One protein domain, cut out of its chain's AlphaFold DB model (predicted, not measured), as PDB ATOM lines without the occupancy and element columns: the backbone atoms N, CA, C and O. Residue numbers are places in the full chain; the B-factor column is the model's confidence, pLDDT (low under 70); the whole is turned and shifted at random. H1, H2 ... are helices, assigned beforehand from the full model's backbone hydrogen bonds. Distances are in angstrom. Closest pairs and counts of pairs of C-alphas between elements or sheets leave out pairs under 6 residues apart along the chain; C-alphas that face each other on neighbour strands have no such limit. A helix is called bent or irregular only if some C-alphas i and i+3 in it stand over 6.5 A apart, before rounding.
ATOM      1  N   PHE A 112     -16.854 -12.316   2.471       94.62
ATOM      2  CA  PHE A 112     -16.261 -13.650   2.404       94.62
ATOM      3  C   PHE A 112     -15.083 -13.769   3.376       94.62
ATOM      4  O   PHE A 112     -15.047 -14.690   4.190       94.62
ATOM      5  N   THR A 113     -14.153 -12.810   3.360       94.19
ATOM      6  CA  THR A 113     -13.020 -12.765   4.297       94.19
ATOM      7  C   THR A 113     -13.495 -12.699   5.748       94.19
ATOM      8  O   THR A 113     -12.921 -13.369   6.606       94.19
ATOM      9  N   ARG A 114     -14.558 -11.935   6.035       93.06
ATOM     10  CA  ARG A 114     -15.162 -11.873   7.378       93.06
ATOM     11  C   ARG A 114     -15.658 -13.243   7.838       93.06
ATOM     12  O   ARG A 114     -15.273 -13.669   8.918       93.06
ATOM     13  N   ALA A 115     -16.430 -13.946   7.005       95.06
ATOM     14  CA  ALA A 115     -16.923 -15.286   7.327       95.06
ATOM     15  C   ALA A 115     -15.779 -16.307   7.465       95.06
ATOM     16  O   ALA A 115     -15.779 -17.120   8.383       95.06
ATOM     17  N   CYS A 116     -14.771 -16.230   6.592       95.25
ATOM     18  CA  CYS A 116     -13.619 -17.134   6.575       95.25
ATOM     19  C   CYS A 116     -12.784 -17.068   7.867       95.25
ATOM     20  O   CYS A 116     -12.327 -18.096   8.366       95.25
ATOM     21  N   TYR A 117     -12.598 -15.866   8.420       93.12
ATOM     22  CA  TYR A 117     -11.809 -15.634   9.636       93.12
ATOM     23  C   TYR A 117     -12.664 -15.356  10.876       93.12
ATOM     24  O   TYR A 117     -12.150 -14.851  11.880       93.12
ATOM     25  N   SER A 118     -13.963 -15.650  10.816       91.19
ATOM     26  CA  SER A 118     -14.857 -15.370  11.928       91.19
ATOM     27  C   SER A 118     -14.511 -16.210  13.152       91.19
ATOM     28  O   SER A 118     -14.187 -17.394  13.068       91.19
ATOM     29  N   THR A 119     -14.605 -15.574  14.315       89.25
ATOM     30  CA  THR A 119     -14.515 -16.236  15.625       89.25
ATOM     31  C   THR A 119     -15.838 -16.164  16.385       89.25
ATOM     32  O   THR A 119     -15.924 -16.636  17.519       89.25
ATOM     33  N   GLU A 120     -16.880 -15.602  15.763       92.25
ATOM     34  CA  GLU A 120     -18.218 -15.543  16.336       92.25
ATOM     35  C   GLU A 120     -18.845 -16.938  16.307       92.25
ATOM     36  O   GLU A 120     -18.942 -17.579  15.258       92.25
ATOM     37  N   ALA A 121     -19.277 -17.417  17.475       95.31
ATOM     38  CA  ALA A 121     -19.709 -18.803  17.650       95.31
ATOM     39  C   ALA A 121     -20.855 -19.194  16.703       95.31
ATOM     40  O   ALA A 121     -20.856 -20.301  16.172       95.31
ATOM     41  N   THR A 122     -21.796 -18.278  16.454       96.81
ATOM     42  CA  THR A 122     -22.946 -18.513  15.570       96.81
ATOM     43  C   THR A 122     -22.550 -18.635  14.102       96.81
ATOM     44  O   THR A 122     -23.122 -19.449  13.383       96.81
ATOM     45  N   GLU A 123     -21.574 -17.845  13.647       96.19
ATOM     46  CA  GLU A 123     -21.081 -17.910  12.266       96.19
ATOM     47  C   GLU A 123     -20.256 -19.181  12.051       96.19
ATOM     48  O   GLU A 123     -20.459 -19.901  11.071       96.19
ATOM     49  N   PHE A 124     -19.387 -19.501  13.016       96.06
ATOM     50  CA  PHE A 124     -18.595 -20.726  13.007       96.06
ATOM     51  C   PHE A 124     -19.486 -21.974  12.989       96.06
ATOM     52  O   PHE A 124     -19.310 -22.848  12.142       96.06
ATOM     53  N   GLU A 125     -20.477 -22.052  13.885       97.88
ATOM     54  CA  GLU A 125     -21.406 -23.183  13.961       97.88
ATOM     55  C   GLU A 125     -22.202 -23.363  12.662       97.88
ATOM     56  O   GLU A 125     -22.362 -24.489  12.187       97.88
ATOM     57  N   TYR A 126     -22.675 -22.268  12.059       98.19
ATOM     58  CA  TYR A 126     -23.394 -22.314  10.788       98.19
ATOM     59  C   TYR A 126     -22.525 -22.907   9.668       98.19
ATOM     60  O   TYR A 126     -22.945 -23.858   9.004       98.19
ATOM     61  N   CYS A 127     -21.295 -22.406   9.505       97.88
ATOM     62  CA  CYS A 127     -20.356 -22.911   8.502       97.88
ATOM     63  C   CYS A 127     -20.009 -24.391   8.742       97.88
ATOM     64  O   CYS A 127     -20.062 -25.212   7.825       97.88
ATOM     65  N   GLU A 128     -19.705 -24.752   9.989       97.50
ATOM     66  CA  GLU A 128     -19.358 -26.115  10.397       97.50
ATOM     67  C   GLU A 128     -20.502 -27.103  10.107       97.50
ATOM     68  O   GLU A 128     -20.275 -28.230   9.658       97.50
ATOM     69  N   ASN A 129     -21.753 -26.688  10.324       98.31
ATOM     70  CA  ASN A 129     -22.928 -27.509  10.042       98.31
ATOM     71  C   ASN A 129     -23.126 -27.756   8.540       98.31
ATOM     72  O   ASN A 129     -23.486 -28.873   8.164       98.31
ATOM     73  N   LEU A 130     -22.855 -26.769   7.682       98.25
ATOM     74  CA  LEU A 130     -22.885 -26.949   6.226       98.25
ATOM     75  C   LEU A 130     -21.810 -27.935   5.761       98.25
ATOM     76  O   LEU A 130     -22.098 -28.854   4.990       98.25
ATOM     77  N   VAL A 131     -20.590 -27.808   6.288       98.06
ATOM     78  CA  VAL A 131     -19.495 -28.741   5.983       98.06
ATOM     79  C   VAL A 131     -19.851 -30.166   6.420       98.06
ATOM     80  O   VAL A 131     -19.666 -31.112   5.655       98.06
ATOM     81  N   LYS A 132     -20.442 -30.344   7.609       98.12
ATOM     82  CA  LYS A 132     -20.921 -31.656   8.092       98.12
ATOM     83  C   LYS A 132     -22.016 -32.269   7.217       98.12
ATOM     84  O   LYS A 132     -22.139 -33.490   7.175       98.12
ATOM     85  N   GLN A 133     -22.790 -31.448   6.509       97.88
ATOM     86  CA  GLN A 133     -23.787 -31.896   5.529       97.88
ATOM     87  C   GLN A 133     -23.170 -32.273   4.171       97.88
ATOM     88  O   GLN A 133     -23.891 -32.673   3.260       97.88
ATOM     89  N   GLY A 134     -21.843 -32.190   4.035       98.12
ATOM     90  CA  GLY A 134     -21.109 -32.549   2.824       98.12
ATOM     91  C   GLY A 134     -20.868 -31.383   1.866       98.12
ATOM     92  O   GLY A 134     -20.364 -31.617   0.768       98.12
ATOM     93  N   MET A 135     -21.199 -30.146   2.253       98.31
ATOM     94  CA  MET A 135     -20.881 -28.964   1.448       98.31
ATOM     95  C   MET A 135     -19.360 -28.722   1.433       98.31
ATOM     96  O   MET A 135     -18.728 -28.765   2.494       98.31
ATOM     97  N   PRO A 136     -18.745 -28.443   0.269       98.19
ATOM     98  CA  PRO A 136     -17.338 -28.061   0.198       98.19
ATOM     99  C   PRO A 136     -17.043 -26.817   1.044       98.19
ATOM    100  O   PRO A 136     -17.840 -25.886   1.086       98.19
ATOM    101  N   SER A 137     -15.876 -26.763   1.691       96.19
ATOM    102  CA  SER A 137     -15.563 -25.707   2.667       96.19
ATOM    103  C   SER A 137     -15.657 -24.286   2.103       96.19
ATOM    104  O   SER A 137     -16.138 -23.398   2.793       96.19
ATOM    105  N   ILE A 138     -15.233 -24.065   0.854       97.56
ATOM    106  CA  ILE A 138     -15.330 -22.740   0.222       97.56
ATOM    107  C   ILE A 138     -16.794 -22.341   0.006       97.56
ATOM    108  O   ILE A 138     -17.174 -21.234   0.373       97.56
ATOM    109  N   GLU A 139     -17.627 -23.257  -0.491       98.12
ATOM    110  CA  GLU A 139     -19.065 -23.021  -0.678       98.12
ATOM    111  C   GLU A 139     -19.776 -22.791   0.663       98.12
ATOM    112  O   GLU A 139     -20.647 -21.931   0.768       98.12
ATOM    113  N   ALA A 140     -19.364 -23.500   1.720       98.31
ATOM    114  CA  ALA A 140     -19.884 -23.285   3.067       98.31
ATOM    115  C   ALA A 140     -19.534 -21.889   3.605       98.31
ATOM    116  O   ALA A 140     -20.388 -21.239   4.211       98.31
ATOM    117  N   ILE A 141     -18.318 -21.392   3.349       98.00
ATOM    118  CA  ILE A 141     -17.915 -20.025   3.713       98.00
ATOM    119  C   ILE A 141     -18.720 -18.996   2.913       98.00
ATOM    120  O   ILE A 141     -19.218 -18.037   3.499       98.00
ATOM    121  N   GLU A 142     -18.906 -19.192   1.605       97.69
ATOM    122  CA  GLU A 142     -19.735 -18.307   0.770       97.69
ATOM    123  C   GLU A 142     -21.188 -18.268   1.253       97.69
ATOM    124  O   GLU A 142     -21.763 -17.192   1.419       97.69
ATOM    125  N   ALA A 143     -21.770 -19.431   1.554       97.94
ATOM    126  CA  ALA A 143     -23.114 -19.534   2.107       97.94
ATOM    127  C   ALA A 143     -23.220 -18.873   3.491       97.94
ATOM    128  O   ALA A 143     -24.234 -18.246   3.795       97.94
ATOM    129  N   THR A 144     -22.175 -18.973   4.316       98.00
ATOM    130  CA  THR A 144     -22.083 -18.286   5.614       98.00
ATOM    131  C   THR A 144     -22.032 -16.773   5.422       98.00
ATOM    132  O   THR A 144     -22.834 -16.052   6.010       98.00
ATOM    133  N   ALA A 145     -21.164 -16.280   4.535       97.25
ATOM    134  CA  ALA A 145     -21.078 -14.861   4.206       97.25
ATOM    135  C   ALA A 145     -22.418 -14.319   3.687       97.25
ATOM    136  O   ALA A 145     -22.872 -13.266   4.128       97.25
ATOM    137  N   GLN A 146     -23.097 -15.061   2.809       97.44
ATOM    138  CA  GLN A 146     -24.411 -14.678   2.301       97.44
ATOM    139  C   GLN A 146     -25.487 -14.680   3.397       97.44
ATOM    140  O   GLN A 146     -26.376 -13.830   3.376       97.44
ATOM    141  N   HIS A 147     -25.416 -15.608   4.355       97.38
ATOM    142  CA  HIS A 147     -26.370 -15.695   5.459       97.38
ATOM    143  C   HIS A 147     -26.268 -14.495   6.411       97.38
ATOM    144  O   HIS A 147     -27.285 -13.888   6.737       97.38
ATOM    145  N   PHE A 148     -25.052 -14.134   6.831       94.94
ATOM    146  CA  PHE A 148     -24.837 -13.089   7.842       94.94
ATOM    147  C   PHE A 148     -24.657 -11.684   7.255       94.94
ATOM    148  O   PHE A 148     -24.999 -10.701   7.909       94.94
ATOM    149  N   TYR A 149     -24.162 -11.572   6.021       94.06
ATOM    150  CA  TYR A 149     -23.801 -10.295   5.390       94.06
ATOM    151  C   TYR A 149     -24.486 -10.083   4.033       94.06
ATOM    152  O   TYR A 149     -24.093  -9.205   3.264       94.06
ATOM    153  N   GLY A 150     -25.522 -10.864   3.711       94.19
ATOM    154  CA  GLY A 150     -26.187 -10.830   2.405       94.19
ATOM    155  C   GLY A 150     -26.718  -9.453   1.997       94.19
ATOM    156  O   GLY A 150     -26.666  -9.113   0.816       94.19
ATOM    157  N   GLN A 151     -27.170  -8.639   2.958       91.81
ATOM    158  CA  GLN A 151     -27.593  -7.263   2.682       91.81
ATOM    159  C   GLN A 151     -26.411  -6.384   2.249       91.81
ATOM    160  O   GLN A 151     -26.514  -5.693   1.242       91.81
ATOM    161  N   GLU A 152     -25.270  -6.464   2.942       90.62
ATOM    162  CA  GLU A 152     -24.060  -5.714   2.573       90.62
ATOM    163  C   GLU A 152     -23.570  -6.105   1.169       90.62
ATOM    164  O   GLU A 152     -23.173  -5.249   0.376       90.62
ATOM    165  N   ILE A 153     -23.636  -7.400   0.838       92.12
ATOM    166  CA  ILE A 153     -23.298  -7.916  -0.495       92.12
ATOM    167  C   ILE A 153     -24.232  -7.312  -1.552       92.12
ATOM    168  O   ILE A 153     -23.756  -6.839  -2.587       92.12
ATOM    169  N   ALA A 154     -25.543  -7.308  -1.299       93.56
ATOM    170  CA  ALA A 154     -26.537  -6.764  -2.220       93.56
ATOM    171  C   ALA A 154     -26.347  -5.253  -2.439       93.56
ATOM    172  O   ALA A 154     -26.315  -4.799  -3.585       93.56
ATOM    173  N   ASP A 155     -26.140  -4.494  -1.361       90.88
ATOM    174  CA  ASP A 155     -25.902  -3.050  -1.412       90.88
ATOM    175  C   ASP A 155     -24.637  -2.733  -2.226       90.88
ATOM    176  O   ASP A 155     -24.634  -1.844  -3.084       90.88
ATOM    177  N   TYR A 156     -23.562  -3.503  -2.019       88.00
ATOM    178  CA  TYR A 156     -22.323  -3.350  -2.778       88.00
ATOM    179  C   TYR A 156     -22.510  -3.673  -4.267       88.00
ATOM    180  O   TYR A 156     -22.058  -2.916  -5.129       88.00
ATOM    181  N   GLN A 157     -23.208  -4.763  -4.593       90.69
ATOM    182  CA  GLN A 157     -23.520  -5.122  -5.978       90.69
ATOM    183  C   GLN A 157     -24.359  -4.040  -6.666       90.69
ATOM    184  O   GLN A 157     -24.068  -3.674  -7.808       90.69
ATOM    185  N   GLN A 158     -25.350  -3.479  -5.970       92.50
ATOM    186  CA  GLN A 158     -26.157  -2.372  -6.477       92.50
ATOM    187  C   GLN A 158     -25.296  -1.126  -6.737       92.50
ATOM    188  O   GLN A 158     -25.391  -0.525  -7.809       92.50
ATOM    189  N   ALA A 159     -24.408  -0.767  -5.807       89.81
ATOM    190  CA  ALA A 159     -23.497   0.364  -5.971       89.81
ATOM    191  C   ALA A 159     -22.527   0.174  -7.156       89.81
ATOM    192  O   ALA A 159     -22.250   1.123  -7.895       89.81
ATOM    193  N   LEU A 160     -22.030  -1.049  -7.382       89.94
ATOM    194  CA  LEU A 160     -21.199  -1.364  -8.549       89.94
ATOM    195  C   LEU A 160     -21.974  -1.215  -9.862       89.94
ATOM    196  O   LEU A 160     -21.443  -0.648 -10.817       89.94
ATOM    197  N   GLN A 161     -23.225  -1.681  -9.908       90.00
ATOM    198  CA  GLN A 161     -24.086  -1.531 -11.084       90.00
ATOM    199  C   GLN A 161     -24.358  -0.054 -11.394       90.00
ATOM    200  O   GLN A 161     -24.235   0.356 -12.546       90.00
ATOM    201  N   GLN A 162     -24.642   0.764 -10.377       89.06
ATOM    202  CA  GLN A 162     -24.853   2.209 -10.532       89.06
ATOM    203  C   GLN A 162     -23.602   2.930 -11.056       89.06
ATOM    204  O   GLN A 162     -23.701   3.758 -11.964       89.06
ATOM    205  N   LYS A 163     -22.410   2.579 -10.547       86.25
ATOM    206  CA  LYS A 163     -21.136   3.111 -11.061       86.25
ATOM    207  C   LYS A 163     -20.874   2.692 -12.505       86.25
ATOM    208  O   LYS A 163     -20.454   3.521 -13.308       86.25
ATOM    209  N   ALA A 164     -21.140   1.432 -12.852       81.19
ATOM    210  CA  ALA A 164     -20.983   0.928 -14.216       81.19
ATOM    211  C   ALA A 164     -21.968   1.581 -15.206       81.19
ATOM    212  O   ALA A 164     -21.658   1.707 -16.388       81.19
ATOM    213  N   GLN A 165     -23.128   2.031 -14.720       77.94
ATOM    214  CA  GLN A 165     -24.151   2.738 -15.496       77.94
ATOM    215  C   GLN A 165     -23.919   4.259 -15.600       77.94
ATOM    216  O   GLN A 165     -24.723   4.952 -16.219       77.94
ATOM    217  N   GLY A 166     -22.810   4.787 -15.065       61.62
ATOM    218  CA  GLY A 166     -22.372   6.162 -15.324       61.62
ATOM    219  C   GLY A 166     -23.131   7.255 -14.568       61.62
ATOM    220  O   GLY A 166     -23.144   8.400 -15.018       61.62
TER     221      GLY A 166
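Overview. This is residues 112 to 166 of the 171 residues of the protein "IncF plasmid conjugative transfer pilus assemblyprotein TraC" of Vibrio splendidus (UniProt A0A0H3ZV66). A short helical hairpin of H2 and H3a, the first arm of the bent helix H3, with the small helix H1 packed on H3a, makes a compact body, from which residues 155 to 166 stick out, of which 155 to 164 belong to H3. The printed part has 55 residues, with three named helices in the order H1, H2, H3 and no named strand: all helix. The whole is loose, radius of gyration of the C-alphas 13.4 A, a rod spanning 44 by 21 by 14 A.

Along the chain. H1, residues 112 to 116, begins at C-alpha 112 (-16.261, -13.650, 2.404) and is 6.0 A long. H2, residues 121 to 132, is 16.1 A long. H3, residues 137 to 164, was assigned as one helix by its hydrogen bonds but is bent: C-alphas 148 and 151 are 8.3 A apart. Its arms are H3a, residues 137 to 148, 16.5 A, and H3b, residues 151 to 164, 19.9 A, ending at C-alpha 164 (-20.983, 0.928, -14.216).

Arrangement. H1 touches H3a, which meets it with residues 141 to 145 alone; the closest C-alphas, of Ala 115 and Ala 145, are 5.2 A apart. H2 and H3a form a hairpin and touch, closest at the C-alphas of Cys 127 and Ala 140, 5.5 A, at a steep tilt of 41 degrees, opposite ways. H3b is about perpendicular to H3a, at 88 degrees, and apart from H1 and H2. In H1, H2, H3a and H3b every O i to N i+4 pair is within hydrogen-bond range.

Size, cuts and confidence. The C-alphas farthest apart, of Lys 132 and Gly 166, are 44.5 A apart. The printed part has no cut, and both links are tight. Residue 166 alone has pLDDT under 70.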